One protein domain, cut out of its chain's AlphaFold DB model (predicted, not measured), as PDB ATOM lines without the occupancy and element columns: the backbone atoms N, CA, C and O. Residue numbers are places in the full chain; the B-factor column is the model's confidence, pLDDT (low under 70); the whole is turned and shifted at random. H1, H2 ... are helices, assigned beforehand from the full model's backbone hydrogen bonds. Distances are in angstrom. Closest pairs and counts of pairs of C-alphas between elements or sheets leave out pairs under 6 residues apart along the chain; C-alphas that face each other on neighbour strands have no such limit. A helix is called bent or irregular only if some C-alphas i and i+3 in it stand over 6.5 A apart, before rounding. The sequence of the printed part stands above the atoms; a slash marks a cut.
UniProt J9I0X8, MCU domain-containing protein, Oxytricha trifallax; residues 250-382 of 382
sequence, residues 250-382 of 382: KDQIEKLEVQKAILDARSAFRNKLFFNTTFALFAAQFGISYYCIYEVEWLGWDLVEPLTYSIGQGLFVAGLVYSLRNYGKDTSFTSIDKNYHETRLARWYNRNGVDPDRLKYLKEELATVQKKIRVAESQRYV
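Overview. This is residues 250 to 382 of the 382 residues of the protein "MCU domain-containing protein" of Oxytricha trifallax (UniProt J9I0X8). One very long helix, H1, makes a spine; H2 folds back from its far end as a narrow, splayed V, H3 slants over H1 with residues 341 to 349, and H4 overlaps the first residues of H1 and runs on past them, where residues 367 to 382 stick out. Between the free stretches 276 to 284 of H1 and 309 to 318 of H2 the V is open. The printed part has 133 residues with four named helices, H1, H2, H3 and H4 along the chain, and no named strand: the class is all helix. The whole is extended, with a radius of gyration of the C-alphas of 25.7 A, and a rod in outline, spanning 94 by 29 by 26 A.

Along the chain. Find C-alpha 250 at (197.231, 135.383, 160.457); from there H1, residues 250 to 294, runs 65.0 A to C-alpha 294 at (155.089, 145.933, 208.742). Next look at H2, residues 300 to 325, 38.3 A long; it is neither bent nor irregular, but only just: C-alphas 303 and 306 are 6.4 A apart. H3, residues 333 to 352, measures 28.2 A. H4, residues 356 to 380, runs 36.8 A and ends with C-alpha 380 at (205.659, 143.578, 138.502).

Arrangement. Begin with H1, the hub, which touches the three other helices. Its residues 289 to 294 touch residues 300 to 308 of H2, closest at the C-alphas of Ile 293 and Gly 300, 5.1 A apart. H1 and H2 form a helical hairpin, running opposite ways at a shallow tilt of 27 degrees. Residues 260 to 271 of H1 touch residues 341 to 349 of H3 at a steep tilt of 48 degrees, opposite ways; the closest C-alphas, of Ser 267 and Leu 345, are 6.5 A apart. Residues 250 to 257 of H1 touch residues 359 to 366 of H4, closest at the C-alphas of Ile 253 and Leu 359, 6.4 A. These two run opposite ways at a shallow tilt of 34 degrees, only just short of steep. H3 and H4 are close but not clearly touching, about perpendicular at 81 degrees, with the closest C-alphas, of Tyr 349 and Pro 356, 7.5 A apart. H2 is apart from H3 and from H4. In H1, H3 and H4 every O i to N i+4 pair is within hydrogen-bond range; in H2, 19 of 22 are.

Size, cuts and confidence. Look to Trp 298 and Val 382 for the two C-alphas farthest apart, 95.5 A. The printed part has no cut and ends at residue 382, the chain's last. The links H1 to H2 and H3 to H4 are tight, H2 to H3 is short, and no link is long. The mean pLDDT of the printed part is 94.2, and one residue, 382, is under 70.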
ATOM      1  N   LYS A 250     198.689 135.560 160.393       97.75
ATOM      2  CA  LYS A 250     197.231 135.383 160.457       97.75
ATOM      3  C   LYS A 250     196.824 134.240 161.383       97.75
ATOM      4  O   LYS A 250     195.951 134.454 162.214       97.75
ATOM      5  N   ASP A 251     197.477 133.084 161.278       97.31
ATOM      6  CA  ASP A 251     197.225 131.937 162.160       97.31
ATOM      7  C   ASP A 251     197.505 132.284 163.637       97.31
ATOM      8  O   ASP A 251     196.723 131.952 164.528       97.31
ATOM      9  N   GLN A 252     198.577 133.034 163.916       96.94
ATOM     10  CA  GLN A 252     198.870 133.508 165.275       96.94
ATOM     11  C   GLN A 252     197.820 134.495 165.801       96.94
ATOM     12  O   GLN A 252     197.413 134.396 166.962       96.94
ATOM     13  N   ILE A 253     197.369 135.435 164.962       97.94
ATOM     14  CA  ILE A 253     196.300 136.376 165.314       97.94
ATOM     15  C   ILE A 253     195.016 135.610 165.613       97.94
ATOM     16  O   ILE A 253     194.408 135.865 166.646       97.94
ATOM     17  N   GLU A 254     194.628 134.659 164.763       97.12
ATOM     18  CA  GLU A 254     193.410 133.869 164.941       97.12
ATOM     19  C   GLU A 254     193.433 133.101 166.268       97.12
ATOM     20  O   GLU A 254     192.491 133.192 167.059       97.12
ATOM     21  N   LYS A 255     194.549 132.431 166.584       96.25
ATOM     22  CA  LYS A 255     194.728 131.730 167.865       96.25
ATOM     23  C   LYS A 255     194.569 132.664 169.067       96.25
ATOM     24  O   LYS A 255     193.850 132.329 170.012       96.25
ATOM     25  N   LEU A 256     195.205 133.836 169.038       96.50
ATOM     26  CA  LEU A 256     195.106 134.819 170.120       96.50
ATOM     27  C   LEU A 256     193.718 135.467 170.199       96.50
ATOM     28  O   LEU A 256     193.229 135.721 171.298       96.50
ATOM     29  N   GLU A 257     193.056 135.711 169.070       96.94
ATOM     30  CA  GLU A 257     191.703 136.273 169.020       96.94
ATOM     31  C   GLU A 257     190.662 135.308 169.581       96.94
ATOM     32  O   GLU A 257     189.798 135.737 170.345       96.94
ATOM     33  N   VAL A 258     190.775 134.010 169.288       96.94
ATOM     34  CA  VAL A 258     189.909 132.982 169.883       96.94
ATOM     35  C   VAL A 258     190.092 132.941 171.399       96.94
ATOM     36  O   VAL A 258     189.111 132.986 172.145       96.94
ATOM     37  N   GLN A 259     191.339 132.920 171.881       96.50
ATOM     38  CA  GLN A 259     191.624 132.948 173.319       96.50
ATOM     39  C   GLN A 259     191.083 134.219 173.981       96.50
ATOM     40  O   GLN A 259     190.436 134.151 175.029       96.50
ATOM     41  N   LYS A 260     191.289 135.375 173.343       96.38
ATOM     42  CA  LYS A 260     190.761 136.660 173.795       96.38
ATOM     43  C   LYS A 260     189.235 136.637 173.880       96.38
ATOM     44  O   LYS A 260     188.688 136.981 174.922       96.38
ATOM     45  N   ALA A 261     188.547 136.172 172.838       96.38
ATOM     46  CA  ALA A 261     187.089 136.126 172.789       96.38
ATOM     47  C   ALA A 261     186.493 135.242 173.897       96.38
ATOM     48  O   ALA A 261     185.494 135.611 174.520       96.38
ATOM     49  N   ILE A 262     187.126 134.101 174.195       96.44
ATOM     50  CA  ILE A 262     186.718 133.220 175.299       96.44
ATOM     51  C   ILE A 262     186.855 133.941 176.648       96.44
ATOM     52  O   ILE A 262     185.958 133.862 177.496       96.44
ATOM     53  N   LEU A 263     187.967 134.651 176.859       95.75
ATOM     54  CA  LEU A 263     188.212 135.400 178.091       95.75
ATOM     55  C   LEU A 263     187.251 136.584 178.239       95.75
ATOM     56  O   LEU A 263     186.699 136.760 179.326       95.75
ATOM     57  N   ASP A 264     186.987 137.315 177.157       95.50
ATOM     58  CA  ASP A 264     186.052 138.445 177.108       95.50
ATOM     59  C   ASP A 264     184.614 137.993 177.407       95.50
ATOM     60  O   ASP A 264     183.899 138.604 178.204       95.50
ATOM     61  N   ALA A 265     184.181 136.866 176.834       95.56
ATOM     62  CA  ALA A 265     182.867 136.296 177.127       95.56
ATOM     63  C   ALA A 265     182.747 135.897 178.608       95.56
ATOM     64  O   ALA A 265     181.729 136.147 179.265       95.56
ATOM     65  N   ARG A 266     183.809 135.303 179.165       95.25
ATOM     66  CA  ARG A 266     183.848 134.878 180.569       95.25
ATOM     67  C   ARG A 266     183.907 136.064 181.533       95.25
ATOM     68  O   ARG A 266     183.272 136.002 182.591       95.25
ATOM     69  N   SER A 267     184.635 137.130 181.199       92.69
ATOM     70  CA  SER A 267     184.677 138.359 181.998       92.69
ATOM     71  C   SER A 267     183.330 139.073 181.970       92.69
ATOM     72  O   SER A 267     182.821 139.425 183.034       92.69
ATOM     73  N   ALA A 268     182.702 139.194 180.798       92.62
ATOM     74  CA  ALA A 268     181.392 139.818 180.638       92.62
ATOM     75  C   ALA A 268     180.314 139.089 181.453       92.62
ATOM     76  O   ALA A 268     179.544 139.720 182.180       92.62
ATOM     77  N   PHE A 269     180.299 137.751 181.408       94.44
ATOM     78  CA  PHE A 269     179.383 136.952 182.222       94.44
ATOM     79  C   PHE A 269     179.585 137.196 183.725       94.44
ATOM     80  O   PHE A 269     178.619 137.409 184.457       94.44
ATOM     81  N   ARG A 270     180.840 137.210 184.195       92.00
ATOM     82  CA  ARG A 270     181.151 137.442 185.615       92.00
ATOM     83  C   ARG A 270     180.836 138.862 186.074       92.00
ATOM     84  O   ARG A 270     180.392 139.027 187.206       92.00
ATOM     85  N   ASN A 271     181.041 139.866 185.228       91.50
ATOM     86  CA  ASN A 271     180.659 141.239 185.544       91.50
ATOM     87  C   ASN A 271     179.142 141.373 185.643       91.50
ATOM     88  O   ASN A 271     178.643 141.904 186.630       91.50
ATOM     89  N   LYS A 272     178.400 140.802 184.689       92.50
ATOM     90  CA  LYS A 272     176.935 140.770 184.751       92.50
ATOM     91  C   LYS A 272     176.437 140.068 186.014       92.50
ATOM     92  O   LYS A 272     175.512 140.559 186.653       92.50
ATOM     93  N   LEU A 273     177.065 138.953 186.394       94.56
ATOM     94  CA  LEU A 273     176.755 138.265 187.644       94.56
ATOM     95  C   LEU A 273     176.987 139.180 188.851       94.56
ATOM     96  O   LEU A 273     176.097 139.299 189.678       94.56
ATOM     97  N   PHE A 274     178.126 139.873 188.916       92.12
ATOM     98  CA  PHE A 274     178.432 140.806 190.002       92.12
ATOM     99  C   PHE A 274     177.375 141.912 190.138       92.12
ATOM    100  O   PHE A 274     176.835 142.100 191.224       92.12
ATOM    101  N   PHE A 275     177.015 142.595 189.046       90.88
ATOM    102  CA  PHE A 275     175.983 143.639 189.093       90.88
ATOM    103  C   PHE A 275     174.603 143.090 189.453       90.88
ATOM    104  O   PHE A 275     173.897 143.701 190.254       90.88
ATOM    105  N   ASN A 276     174.231 141.924 188.920       94.19
ATOM    106  CA  ASN A 276     172.974 141.269 189.270       94.19
ATOM    107  C   ASN A 276     172.932 140.876 190.750       94.19
ATOM    108  O   ASN A 276     171.899 141.048 191.388       94.19
ATOM    109  N   THR A 277     174.038 140.379 191.309       96.44
ATOM    110  CA  THR A 277     174.143 140.057 192.736       96.44
ATOM    111  C   THR A 277     174.014 141.313 193.587       96.44
ATOM    112  O   THR A 277     173.239 141.316 194.535       96.44
ATOM    113  N   THR A 278     174.696 142.401 193.228       93.12
ATOM    114  CA  THR A 278     174.567 143.684 193.931       93.12
ATOM    115  C   THR A 278     173.127 144.201 193.895       93.12
ATOM    116  O   THR A 278     172.592 144.606 194.922       93.12
ATOM    117  N   PHE A 279     172.460 144.126 192.741       95.50
ATOM    118  CA  PHE A 279     171.047 144.490 192.620       95.50
ATOM    119  C   PHE A 279     170.138 143.591 193.472       95.50
ATOM    120  O   PHE A 279     169.248 144.089 194.156       95.50
ATOM    121  N   ALA A 280     170.382 142.279 193.474       97.69
ATOM    122  CA  ALA A 280     169.636 141.333 194.296       97.69
ATOM    123  C   ALA A 280     169.819 141.605 195.797       97.69
ATOM    124  O   ALA A 280     168.849 141.525 196.542       97.69
ATOM    125  N   LEU A 281     171.024 141.983 196.235       96.38
ATOM    126  CA  LEU A 281     171.287 142.392 197.617       96.38
ATOM    127  C   LEU A 281     170.525 143.670 197.986       96.38
ATOM    128  O   LEU A 281     169.950 143.729 199.068       96.38
ATOM    129  N   PHE A 282     170.452 144.661 197.091       94.94
ATOM    130  CA  PHE A 282     169.633 145.857 197.322       94.94
ATOM    131  C   PHE A 282     168.137 145.536 197.408       94.94
ATOM    132  O   PHE A 282     167.445 146.058 198.279       94.94
ATOM    133  N   ALA A 283     167.637 144.654 196.539       97.25
ATOM    134  CA  ALA A 283     166.248 144.207 196.589       97.25
ATOM    135  C   ALA A 283     165.948 143.428 197.881       97.25
ATOM    136  O   ALA A 283     164.918 143.658 198.511       97.25
ATOM    137  N   ALA A 284     166.865 142.554 198.305       97.38
ATOM    138  CA  ALA A 284     166.759 141.827 199.563       97.38
ATOM    139  C   ALA A 284     166.771 142.778 200.765       97.38
ATOM    140  O   ALA A 284     165.918 142.650 201.633       97.38
ATOM    141  N   GLN A 285     167.664 143.774 200.785       95.94
ATOM    142  CA  GLN A 285     167.694 144.803 201.827       95.94
ATOM    143  C   GLN A 285     166.353 145.536 201.926       95.94
ATOM    144  O   GLN A 285     165.833 145.714 203.022       95.94
ATOM    145  N   PHE A 286     165.775 145.927 200.787       95.94
ATOM    146  CA  PHE A 286     164.474 146.592 200.761       95.94
ATOM    147  C   PHE A 286     163.351 145.681 201.275       95.94
ATOM    148  O   PHE A 286     162.516 146.118 202.061       95.94
ATOM    149  N   GLY A 287     163.353 144.405 200.875       97.06
ATOM    150  CA  GLY A 287     162.382 143.415 201.343       97.06
ATOM    151  C   GLY A 287     162.490 143.129 202.842       97.06
ATOM    152  O   GLY A 287     161.470 143.077 203.521       97.06
ATOM    153  N   ILE A 288     163.713 143.008 203.367       96.12
ATOM    154  CA  ILE A 288     163.969 142.839 204.805       96.12
ATOM    155  C   ILE A 288     163.471 144.068 205.564       96.12
ATOM    156  O   ILE A 288     162.720 143.917 206.518       96.12
ATOM    157  N   SER A 289     163.818 145.279 205.114       95.12
ATOM    158  CA  SER A 289     163.317 146.516 205.721       95.12
ATOM    159  C   SER A 289     161.789 146.579 205.723       95.12
ATOM    160  O   SER A 289     161.208 146.868 206.761       95.12
ATOM    161  N   TYR A 290     161.131 146.258 204.604       96.94
ATOM    162  CA  TYR A 290     159.667 146.217 204.520       96.94
ATOM    163  C   TYR A 290     159.062 145.228 205.524       96.94
ATOM    164  O   TYR A 290     158.175 145.594 206.292       96.94
ATOM    165  N   TYR A 291     159.576 143.998 205.559       97.31
ATOM    166  CA  TYR A 291     159.109 142.961 206.477       97.31
ATOM    167  C   TYR A 291     159.277 143.383 207.943       97.31
ATOM    168  O   TYR A 291     158.342 143.285 208.731       97.31
ATOM    169  N   CYS A 292     160.442 143.927 208.298       96.50
ATOM    170  CA  CYS A 292     160.723 144.419 209.643       96.50
ATOM    171  C   CYS A 292     159.792 145.560 210.080       96.50
ATOM    172  O   CYS A 292     159.465 145.635 211.257       96.50
ATOM    173  N   ILE A 293     159.371 146.431 209.158       95.44
ATOM    174  CA  ILE A 293     158.491 147.566 209.472       95.44
ATOM    175  C   ILE A 293     157.038 147.117 209.668       95.44
ATOM    176  O   ILE A 293     156.376 147.615 210.575       95.44
ATOM    177  N   TYR A 294     156.528 146.228 208.807       96.69
ATOM    178  CA  TYR A 294     155.089 145.933 208.742       96.69
ATOM    179  C   TYR A 294     154.668 144.634 209.427       96.69
ATOM    180  O   TYR A 294     153.572 144.579 209.973       96.69
ATOM    181  N   GLU A 295     155.501 143.597 209.393       96.94
ATOM    182  CA  GLU A 295     155.119 142.258 209.868       96.94
ATOM    183  C   GLU A 295     155.617 141.982 211.290       96.94
ATOM    184  O   GLU A 295     155.069 141.146 212.005       96.94
ATOM    185  N   VAL A 296     156.671 142.676 211.721       96.75
ATOM    186  CA  VAL A 296     157.278 142.471 213.037       96.75
ATOM    187  C   VAL A 296     156.819 143.574 213.986       96.75
ATOM    188  O   VAL A 296     157.440 144.631 214.072       96.75
ATOM    189  N   GLU A 297     155.746 143.302 214.734       95.56
ATOM    190  CA  GLU A 297     155.092 144.271 215.634       95.56
ATOM    191  C   GLU A 297     156.052 144.942 216.629       95.56
ATOM    192  O   GLU A 297     155.876 146.107 216.976       95.56
ATOM    193  N   TRP A 298     157.094 144.230 217.071       95.19
ATOM    194  CA  TRP A 298     158.064 144.751 218.036       95.19
ATOM    195  C   TRP A 298     159.231 145.527 217.407       95.19
ATOM    196  O   TRP A 298     159.887 146.278 218.125       95.19
ATOM    197  N   LEU A 299     159.521 145.351 216.106       92.44
ATOM    198  CA  LEU A 299     160.625 146.068 215.449       92.44
ATOM    199  C   LEU A 299     160.214 147.488 215.069       92.44
ATOM    200  O   LEU A 299     161.021 148.399 215.221       92.44
ATOM    201  N   GLY A 300     158.971 147.685 214.629       92.75
ATOM    202  CA  GLY A 300     158.405 148.997 214.319       92.75
ATOM    203  C   GLY A 300     159.237 149.859 213.353       92.75
ATOM    204  O   GLY A 300     160.296 149.486 212.850       92.75
ATOM    205  N   TRP A 301     158.747 151.062 213.069       93.62
ATOM    206  CA  TRP A 301     159.506 152.033 212.272       93.62
ATOM    207  C   TRP A 301     160.680 152.638 213.062       93.62
ATOM    208  O   TRP A 301     161.776 152.787 212.524       93.62
ATOM    209  N   ASP A 302     160.469 152.904 214.352       96.69
ATOM    210  CA  ASP A 302     161.394 153.651 215.218       96.69
ATOM    211  C   ASP A 302     162.761 152.957 215.395       96.69
ATOM    212  O   ASP A 302     163.797 153.615 215.474       96.69
ATOM    213  N   LEU A 303     162.804 151.614 215.372       94.31
ATOM    214  CA  LEU A 303     164.064 150.861 215.452       94.31
ATOM    215  C   LEU A 303     164.738 150.676 214.082       94.31
ATOM    216  O   LEU A 303     165.967 150.614 213.987       94.31
ATOM    217  N   VAL A 304     163.952 150.570 213.006       96.62
ATOM    218  CA  VAL A 304     164.466 150.345 211.643       96.62
ATOM    219  C   VAL A 304     165.032 151.634 211.035       96.62
ATOM    220  O   VAL A 304     166.005 151.585 210.276       96.62
ATOM    221  N   GLU A 305     164.481 152.794 211.390       94.75
ATOM    222  CA  GLU A 305     164.934 154.108 210.927       94.75
ATOM    223  C   GLU A 305     166.445 154.351 211.143       94.75
ATOM    224  O   GLU A 305     167.159 154.538 210.149       94.75
ATOM    225  N   PRO A 306     167.004 154.266 212.367       96.44
ATOM    226  CA  PRO A 306     168.433 154.499 212.584       96.44
ATOM    227  C   PRO A 306     169.322 153.466 211.875       96.44
ATOM    228  O   PRO A 306     170.442 153.792 211.461       96.44
ATOM    229  N   LEU A 307     168.835 152.234 211.681       94.81
ATOM    230  CA  LEU A 307     169.558 151.201 210.938       94.81
ATOM    231  C   LEU A 307     169.663 151.567 209.452       94.81
ATOM    232  O   LEU A 307     170.756 151.552 208.884       94.81
ATOM    233  N   THR A 308     168.543 151.927 208.822       95.06
ATOM    234  CA  THR A 308     168.531 152.337 207.408       95.06
ATOM    235  C   THR A 308     169.350 153.607 207.179       95.06
ATOM    236  O   THR A 308     170.106 153.673 206.204       95.06
ATOM    237  N   TYR A 309     169.301 154.561 208.115       96.06
ATOM    238  CA  TYR A 309     170.150 155.750 208.100       96.06
ATOM    239  C   TYR A 309     171.642 155.393 208.164       96.06
ATOM    240  O   TYR A 309     172.430 155.864 207.341       96.06
ATOM    241  N   SER A 310     172.032 154.507 209.086       97.06
ATOM    242  CA  SER A 310     173.425 154.065 209.243       97.06
ATOM    243  C   SER A 310     173.952 153.351 207.993       97.06
ATOM    244  O   SER A 310     175.075 153.613 207.560       97.06
ATOM    245  N   ILE A 311     173.133 152.500 207.361       95.50
ATOM    246  CA  ILE A 311     173.475 151.846 206.086       95.50
ATOM    247  C   ILE A 311     173.666 152.890 204.977       95.50
ATOM    248  O   ILE A 311     174.638 152.813 204.221       95.50
ATOM    249  N   GLY A 312     172.780 153.888 204.898       95.50
ATOM    250  CA  GLY A 312     172.886 154.987 203.938       95.50
ATOM    251  C   GLY A 312     174.186 155.781 204.092       95.50
ATOM    252  O   GLY A 312     174.907 155.980 203.110       95.50
ATOM    253  N   GLN A 313     174.536 156.160 205.324       97.38
ATOM    254  CA  GLN A 313     175.796 156.851 205.621       97.38
ATOM    255  C   GLN A 313     177.019 155.977 205.313       97.38
ATOM    256  O   GLN A 313     177.990 156.452 204.723       97.38
ATOM    257  N   GLY A 314     176.961 154.681 205.628       97.38
ATOM    258  CA  GLY A 314     178.025 153.731 205.298       97.38
ATOM    259  C   GLY A 314     178.283 153.631 203.791       97.38
ATOM    260  O   GLY A 314     179.433 153.696 203.352       97.38
ATOM    261  N   LEU A 315     177.224 153.538 202.978       95.75
ATOM    262  CA  LEU A 315     177.336 153.528 201.514       95.75
ATOM    263  C   LEU A 315     177.876 154.853 200.963       95.75
ATOM    264  O   LEU A 315     178.675 154.838 200.025       95.75
ATOM    265  N   PHE A 316     177.486 155.985 201.552       96.00
ATOM    266  CA  PHE A 316     178.011 157.298 201.181       96.00
ATOM    267  C   PHE A 316     179.523 157.396 201.429       96.00
ATOM    268  O   PHE A 316     180.278 157.744 200.518       96.00
ATOM    269  N   VAL A 317     179.988 157.000 202.619       97.62
ATOM    270  CA  VAL A 317     181.422 156.955 202.955       97.62
ATOM    271  C   VAL A 317     182.171 155.991 202.032       97.62
ATOM    272  O   VAL A 317     183.230 156.341 201.510       97.62
ATOM    273  N   ALA A 318     181.615 154.808 201.754       95.44
ATOM    274  CA  ALA A 318     182.207 153.860 200.811       95.44
ATOM    275  C   ALA A 318     182.329 154.449 199.392       95.44
ATOM    276  O   ALA A 318     183.352 154.258 198.728       95.44
ATOM    277  N   GLY A 319     181.327 155.210 198.942       93.06
ATOM    278  CA  GLY A 319     181.354 155.942 197.676       93.06
ATOM    279  C   GLY A 319     182.454 157.005 197.625       93.06
ATOM    280  O   GLY A 319     183.167 157.100 196.625       93.06
ATOM    281  N   LEU A 320     182.659 157.749 198.717       94.75
ATOM    282  CA  LEU A 320     183.752 158.720 198.832       94.75
ATOM    283  C   LEU A 320     185.126 158.047 198.805       94.75
ATOM    284  O   LEU A 320     185.992 158.471 198.043       94.75
ATOM    285  N   VAL A 321     185.320 156.968 199.570       96.50
ATOM    286  CA  VAL A 321     186.571 156.190 199.558       96.50
ATOM    287  C   VAL A 321     186.855 155.643 198.158       96.50
ATOM    288  O   VAL A 321     187.991 155.703 197.686       96.50
ATOM    289  N   TYR A 322     185.828 155.148 197.461       93.44
ATOM    290  CA  TYR A 322     185.959 154.692 196.079       93.44
ATOM    291  C   TYR A 322     186.356 155.830 195.128       93.44
ATOM    292  O   TYR A 322     187.254 155.638 194.305       93.44
ATOM    293  N   SER A 323     185.717 156.996 195.247       92.69
ATOM    294  CA  SER A 323     186.006 158.186 194.439       92.69
ATOM    295  C   SER A 323     187.436 158.691 194.665       92.69
ATOM    296  O   SER A 323     188.177 158.894 193.707       92.69
ATOM    297  N   LEU A 324     187.873 158.780 195.926       95.19
ATOM    298  CA  LEU A 324     189.239 159.168 196.297       95.19
ATOM    299  C   LEU A 324     190.279 158.185 195.754       95.19
ATOM    300  O   LEU A 324     191.298 158.594 195.204       95.19
ATOM    301  N   ARG A 325     190.017 156.878 195.859       94.12
ATOM    302  CA  ARG A 325     190.926 155.846 195.340       94.12
ATOM    303  C   ARG A 325     191.019 155.850 193.812       94.12
ATOM    304  O   ARG A 325     192.045 155.453 193.269       94.12
ATOM    305  N   ASN A 326     189.958 156.258 193.122       91.19
ATOM    306  CA  ASN A 326     189.887 156.316 191.660       91.19
ATOM    307  C   ASN A 326     189.898 157.761 191.145       91.19
ATOM    308  O   ASN A 326     189.259 158.051 190.134       91.19
ATOM    309  N   TYR A 327     190.616 158.653 191.832       91.56
ATOM    310  CA  TYR A 327     190.676 160.066 191.475       91.56
ATOM    311  C   TYR A 327     191.017 160.264 189.987       91.56
ATOM    312  O   TYR A 327     191.895 159.589 189.444       91.56
ATOM    313  N   GLY A 328     190.294 161.167 189.320       88.94
ATOM    314  CA  GLY A 328     190.434 161.429 187.881       88.94
ATOM    315  C   GLY A 328     189.659 160.480 186.957       88.94
ATOM    316  O   GLY A 328     189.704 160.658 185.743       88.94
ATOM    317  N   LYS A 329     188.932 159.492 187.495       89.31
ATOM    318  CA  LYS A 329     187.998 158.662 186.721       89.31
ATOM    319  C   LYS A 329     186.567 159.135 186.948       89.31
ATOM    320  O   LYS A 329     186.172 159.388 188.084       89.31
ATOM    321  N   ASP A 330     185.777 159.192 185.878       89.81
ATOM    322  CA  ASP A 330     184.353 159.505 185.981       89.81
ATOM    323  C   ASP A 330     183.648 158.525 186.933       89.81
ATOM    324  O   ASP A 330     183.843 157.305 186.863       89.81
ATOM    325  N   THR A 331     182.779 159.052 187.795       87.62
ATOM    326  CA  THR A 331     181.952 158.276 188.738       87.62
ATOM    327  C   THR A 331     180.625 157.824 188.131       87.62
ATOM    328  O   THR A 331     179.783 157.244 188.816       87.62
ATOM    329  N   SER A 332     180.424 158.065 186.834       90.06
ATOM    330  CA  SER A 332     179.251 157.574 186.122       90.06
ATOM    331  C   SER A 332     179.191 156.042 186.166       90.06
ATOM    332  O   SER A 332     180.207 155.350 186.133       90.06
ATOM    333  N   PHE A 333     177.986 155.477 186.220       87.06
ATOM    334  CA  PHE A 333     177.825 154.021 186.263       87.06
ATOM    335  C   PHE A 333     178.523 153.322 185.080       87.06
ATOM    336  O   PHE A 333     179.152 152.279 185.246       87.06
ATOM    337  N   THR A 334     178.475 153.931 183.892       90.38
ATOM    338  CA  THR A 334     179.094 153.395 182.673       90.38
ATOM    339  C   THR A 334     180.619 153.426 182.723       90.38
ATOM    340  O   THR A 334     181.256 152.497 182.231       90.38
ATOM    341  N   SER A 335     181.225 154.456 183.316       89.75
ATOM    342  CA  SER A 335     182.679 154.524 183.493       89.75
ATOM    343  C   SER A 335     183.166 153.571 184.581       89.75
ATOM    344  O   SER A 335     184.217 152.954 184.411       89.75
ATOM    345  N   ILE A 336     182.394 153.384 185.656       89.50
ATOM    346  CA  ILE A 336     182.694 152.395 186.702       89.50
ATOM    347  C   ILE A 336     182.680 150.978 186.121       89.50
ATOM    348  O   ILE A 336     183.634 150.232 186.336       89.50
ATOM    349  N   ASP A 337     181.641 150.622 185.359       89.75
ATOM    350  CA  ASP A 337     181.542 149.312 184.707       89.75
ATOM    351  C   ASP A 337     182.708 149.078 183.736       89.75
ATOM    352  O   ASP A 337     183.406 148.070 183.844       89.75
ATOM    353  N   LYS A 338     183.007 150.054 182.865       91.31
ATOM    354  CA  LYS A 338     184.150 149.979 181.940       91.31
ATOM    355  C   LYS A 338     185.476 149.794 182.669       91.31
ATOM    356  O   LYS A 338     186.191 148.838 182.392       91.31
ATOM    357  N   ASN A 339     185.782 150.649 183.642       90.81
ATOM    358  CA  ASN A 339     187.034 150.590 184.394       90.81
ATOM    359  C   ASN A 339     187.169 149.268 185.172       90.81
ATOM    360  O   ASN A 339     188.245 148.664 185.216       90.81
ATOM    361  N   TYR A 340     186.076 148.785 185.770       89.88
ATOM    362  CA  TYR A 340     186.055 147.495 186.453       89.88
ATOM    363  C   TYR A 340     186.273 146.336 185.475       89.88
ATOM    364  O   TYR A 340     187.077 145.440 185.756       89.88
ATOM    365  N   HIS A 341     185.602 146.366 184.321       91.12
ATOM    366  CA  HIS A 341     185.777 145.395 183.247       91.12
ATOM    367  C   HIS A 341     187.220 145.375 182.744       91.12
ATOM    368  O   HIS A 341     187.842 144.320 182.777       91.12
ATOM    369  N   GLU A 342     187.787 146.522 182.379       92.19
ATOM    370  CA  GLU A 342     189.155 146.659 181.869       92.19
ATOM    371  C   GLU A 342     190.201 146.183 182.884       92.19
ATOM    372  O   GLU A 342     191.036 145.336 182.572       92.19
ATOM    373  N   THR A 343     190.114 146.637 184.140       92.25
ATOM    374  CA  THR A 343     191.083 146.263 185.189       92.25
ATOM    375  C   THR A 343     191.030 144.768 185.507       92.25
ATOM    376  O   THR A 343     192.033 144.141 185.869       92.25
ATOM    377  N   ARG A 344     189.837 144.171 185.454       92.19
ATOM    378  CA  ARG A 344     189.671 142.736 185.677       92.19
ATOM    379  C   ARG A 344     190.161 141.953 184.467       92.19
ATOM    380  O   ARG A 344     190.871 140.972 184.653       92.19
ATOM    381  N   LEU A 345     189.829 142.401 183.265       94.25
ATOM    382  CA  LEU A 345     190.225 141.761 182.023       94.25
ATOM    383  C   LEU A 345     191.746 141.738 181.861       94.25
ATOM    384  O   LEU A 345     192.297 140.672 181.622       94.25
ATOM    385  N   ALA A 346     192.429 142.850 182.145       94.62
ATOM    386  CA  ALA A 346     193.890 142.921 182.149       94.62
ATOM    387  C   ALA A 346     194.525 141.883 183.094       94.62
ATOM    388  O   ALA A 346     195.460 141.174 182.732       94.62
ATOM    389  N   ARG A 347     193.965 141.707 184.298       94.19
ATOM    390  CA  ARG A 347     194.419 140.660 185.233       94.19
ATOM    391  C   ARG A 347     194.181 139.248 184.697       94.19
ATOM    392  O   ARG A 347     194.976 138.351 184.967       94.19
ATOM    393  N   TRP A 348     193.085 139.032 183.976       94.19
ATOM    394  CA  TRP A 348     192.780 137.739 183.362       94.19
ATOM    395  C   TRP A 348     193.699 137.438 182.183       94.19
ATOM    396  O   TRP A 348     194.184 136.315 182.088       94.19
ATOM    397  N   TYR A 349     193.977 138.426 181.344       96.25
ATOM    398  CA  TYR A 349     194.951 138.349 180.261       96.25
ATOM    399  C   TYR A 349     196.329 137.946 180.789       96.25
ATOM    400  O   TYR A 349     196.833 136.891 180.407       96.25
ATOM    401  N   ASN A 350     196.834 138.656 181.803       95.00
ATOM    402  CA  ASN A 350     198.113 138.332 182.443       95.00
ATOM    403  C   ASN A 350     198.139 136.912 183.029       95.00
ATOM    404  O   ASN A 350     199.139 136.210 182.924       95.00
ATOM    405  N   ARG A 351     197.031 136.455 183.626       95.81
ATOM    406  CA  ARG A 351     196.950 135.112 184.221       95.81
ATOM    407  C   ARG A 351     196.882 133.986 183.185       95.81
ATOM    408  O   ARG A 351     197.309 132.879 183.488       95.81
ATOM    409  N   ASN A 352     196.308 134.240 182.011       95.69
ATOM    410  CA  ASN A 352     196.154 133.238 180.951       95.69
ATOM    411  C   ASN A 352     197.235 133.359 179.863       95.69
ATOM    412  O   ASN A 352     197.149 132.658 178.861       95.69
ATOM    413  N   GLY A 353     198.231 134.234 180.045       94.38
ATOM    414  CA  GLY A 353     199.316 134.440 179.080       94.38
ATOM    415  C   GLY A 353     198.868 135.071 177.759       94.38
ATOM    416  O   GLY A 353     199.571 134.950 176.761       94.38
ATOM    417  N   VAL A 354     197.701 135.722 177.730       96.31
ATOM    418  CA  VAL A 354     197.203 136.419 176.539       96.31
ATOM    419  C   VAL A 354     197.674 137.859 176.616       96.31
ATOM    420  O   VAL A 354     197.140 138.631 177.405       96.31
ATOM    421  N   ASP A 355     198.671 138.220 175.815       95.38
ATOM    422  CA  ASP A 355     199.185 139.586 175.767       95.38
ATOM    423  C   ASP A 355     198.410 140.424 174.721       95.38
ATOM    424  O   ASP A 355     198.507 140.155 173.515       95.38
ATOM    425  N   PRO A 356     197.608 141.426 175.142       92.81
ATOM    426  CA  PRO A 356     196.881 142.288 174.213       92.81
ATOM    427  C   PRO A 356     197.816 143.153 173.357       92.81
ATOM    428  O   PRO A 356     197.472 143.457 172.211       92.81
ATOM    429  N   ASP A 357     198.991 143.514 173.877       95.75
ATOM    430  CA  ASP A 357     199.965 144.333 173.160       95.75
ATOM    431  C   ASP A 357     200.618 143.518 172.045       95.75
ATOM    432  O   ASP A 357     200.764 144.004 170.920       95.75
ATOM    433  N   ARG A 358     200.883 142.229 172.293       96.12
ATOM    434  CA  ARG A 358     201.335 141.301 171.250       96.12
ATOM    435  C   ARG A 358     200.330 141.178 170.108       96.12
ATOM    436  O   ARG A 358     200.729 141.166 168.946       96.12
ATOM    437  N   LEU A 359     199.033 141.112 170.410       96.31
ATOM    438  CA  LEU A 359     197.988 141.056 169.384       96.31
ATOM    439  C   LEU A 359     197.949 142.344 168.551       96.31
ATOM    440  O   LEU A 359     197.799 142.279 167.330       96.31
ATOM    441  N   LYS A 360     198.105 143.512 169.188       97.06
ATOM    442  CA  LYS A 360     198.201 144.797 168.483       97.06
ATOM    443  C   LYS A 360     199.430 144.835 167.569       97.06
ATOM    444  O   LYS A 360     199.287 145.161 166.393       97.06
ATOM    445  N   TYR A 361     200.587 144.415 168.080       98.00
ATOM    446  CA  TYR A 361     201.826 144.309 167.313       98.00
ATOM    447  C   TYR A 361     201.666 143.410 166.080       98.00
ATOM    448  O   TYR A 361     201.992 143.830 164.977       98.00
ATOM    449  N   LEU A 362     201.086 142.213 166.230       98.06
ATOM    450  CA  LEU A 362     200.865 141.294 165.106       98.06
ATOM    451  C   LEU A 362     199.935 141.890 164.037       98.06
ATOM    452  O   LEU A 362     200.133 141.663 162.845       98.06
ATOM    453  N   LYS A 363     198.926 142.676 164.436       98.06
ATOM    454  CA  LYS A 363     198.039 143.378 163.490       98.06
ATOM    455  C   LYS A 363     198.763 144.479 162.723       98.06
ATOM    456  O   LYS A 363     198.550 144.622 161.519       98.06
ATOM    457  N   GLU A 364     199.614 145.238 163.403       98.19
ATOM    458  CA  GLU A 364     200.469 146.243 162.769       98.19
ATOM    459  C   GLU A 364     201.468 145.576 161.814       98.19
ATOM    460  O   GLU A 364     201.587 145.985 160.659       98.19
ATOM    461  N   GLU A 365     202.104 144.485 162.241       98.00
ATOM    462  CA  GLU A 365     203.026 143.699 161.423       98.00
ATOM    463  C   GLU A 365     202.334 143.153 160.166       98.00
ATOM    464  O   GLU A 365     202.831 143.348 159.055       98.00
ATOM    465  N   LEU A 366     201.133 142.582 160.301       98.06
ATOM    466  CA  LEU A 366     200.319 142.136 159.170       98.06
ATOM    467  C   LEU A 366     200.073 143.276 158.175       98.06
ATOM    468  O   LEU A 366     200.231 143.078 156.966       98.06
ATOM    469  N   ALA A 367     199.723 144.472 158.660       98.12
ATOM    470  CA  ALA A 367     199.504 145.638 157.808       98.12
ATOM    471  C   ALA A 367     200.787 146.053 157.062       98.12
ATOM    472  O   ALA A 367     200.735 146.382 155.872       98.12
ATOM    473  N   THR A 368     201.956 145.976 157.711       98.00
ATOM    474  CA  THR A 368     203.241 146.236 157.040       98.00
ATOM    475  C   THR A 368     203.555 145.198 155.962       98.00
ATOM    476  O   THR A 368     203.963 145.576 154.863       98.00
ATOM    477  N   VAL A 369     203.308 143.908 156.216       97.75
ATOM    478  CA  VAL A 369     203.525 142.827 155.239       97.75
ATOM    479  C   VAL A 369     202.590 142.986 154.041       97.75
ATOM    480  O   VAL A 369     203.028 142.872 152.899       97.75
ATOM    481  N   GLN A 370     201.321 143.329 154.269       97.62
ATOM    482  CA  GLN A 370     200.375 143.621 153.189       97.62
ATOM    483  C   GLN A 370     200.817 144.810 152.334       97.62
ATOM    484  O   GLN A 370     200.717 144.755 151.109       97.62
ATOM    485  N   LYS A 371     201.341 145.870 152.961       97.94
ATOM    486  CA  LYS A 371     201.903 147.012 152.233       97.94
ATOM    487  C   LYS A 371     203.092 146.585 151.366       97.94
ATOM    488  O   LYS A 371     203.148 146.990 150.210       97.94
ATOM    489  N   LYS A 372     203.997 145.747 151.888       96.69
ATOM    490  CA  LYS A 372     205.141 145.207 151.128       96.69
ATOM    491  C   LYS A 372     204.695 144.368 149.931       96.69
ATOM    492  O   LYS A 372     205.177 144.607 148.832       96.69
ATOM    493  N   ILE A 373     203.729 143.464 150.120       95.31
ATOM    494  CA  ILE A 373     203.161 142.656 149.028       95.31
ATOM    495  C   ILE A 373     202.584 143.562 147.937       95.31
ATOM    496  O   ILE A 373     202.891 143.375 146.769       95.31
ATOM    497  N   ARG A 374     201.818 144.594 148.313       95.88
ATOM    498  CA  ARG A 374     201.222 145.533 147.352       95.88
ATOM    499  C   ARG A 374     202.270 146.298 146.539       95.88
ATOM    500  O   ARG A 374     202.070 146.527 145.351       95.88
ATOM    501  N   VAL A 375     203.368 146.708 147.177       95.50
ATOM    502  CA  VAL A 375     204.486 147.379 146.494       95.50
ATOM    503  C   VAL A 375     205.184 146.411 145.533       95.50
ATOM    504  O   VAL A 375     205.361 146.762 144.370       95.50
ATOM    505  N   ALA A 376     205.491 145.187 145.971       91.06
ATOM    506  CA  ALA A 376     206.106 144.162 145.124       91.06
ATOM    507  C   ALA A 376     205.212 143.779 143.927       91.06
ATOM    508  O   ALA A 376     205.689 143.644 142.805       91.06
ATOM    509  N   GLU A 377     203.896 143.677 144.134       89.81
ATOM    510  CA  GLU A 377     202.930 143.460 143.054       89.81
ATOM    511  C   GLU A 377     202.903 144.636 142.074       89.81
ATOM    512  O   GLU A 377     202.867 144.410 140.869       89.81
ATOM    513  N   SER A 378     202.969 145.884 142.553       92.31
ATOM    514  CA  SER A 378     202.996 147.057 141.668       92.31
ATOM    515  C   SER A 378     204.257 147.132 140.805       92.31
ATOM    516  O   SER A 378     204.161 147.514 139.644       92.31
ATOM    517  N   GLN A 379     205.411 146.707 141.331       87.44
ATOM    518  CA  GLN A 379     206.676 146.658 140.587       87.44
ATOM    519  C   GLN A 379     206.658 145.628 139.454       87.44
ATOM    520  O   GLN A 379     207.394 145.783 138.492       87.44
ATOM    521  N   ARG A 380     205.802 144.605 139.541       78.12
ATOM    522  CA  ARG A 380     205.659 143.578 138.502       78.12
ATOM    523  C   ARG A 380     204.917 144.068 137.251       78.12
ATOM    524  O   ARG A 380     205.053 143.470 136.190       78.12
ATOM    525  N   TYR A 381     204.078 145.097 137.381       74.94
ATOM    526  CA  TYR A 381     203.246 145.607 136.281       74.94
ATOM    527  C   TYR A 381     203.831 146.845 135.582       74.94
ATOM    528  O   TYR A 381     203.198 147.359 134.658       74.94
ATOM    529  N   VAL A 382     204.994 147.325 136.028       64.06
ATOM    530  CA  VAL A 382     205.765 148.412 135.402       64.06
ATOM    531  C   VAL A 382     206.836 147.793 134.522       64.06
ATOM    532  O   VAL A 382     206.980 148.261 133.370       64.06
TER     533      VAL A 382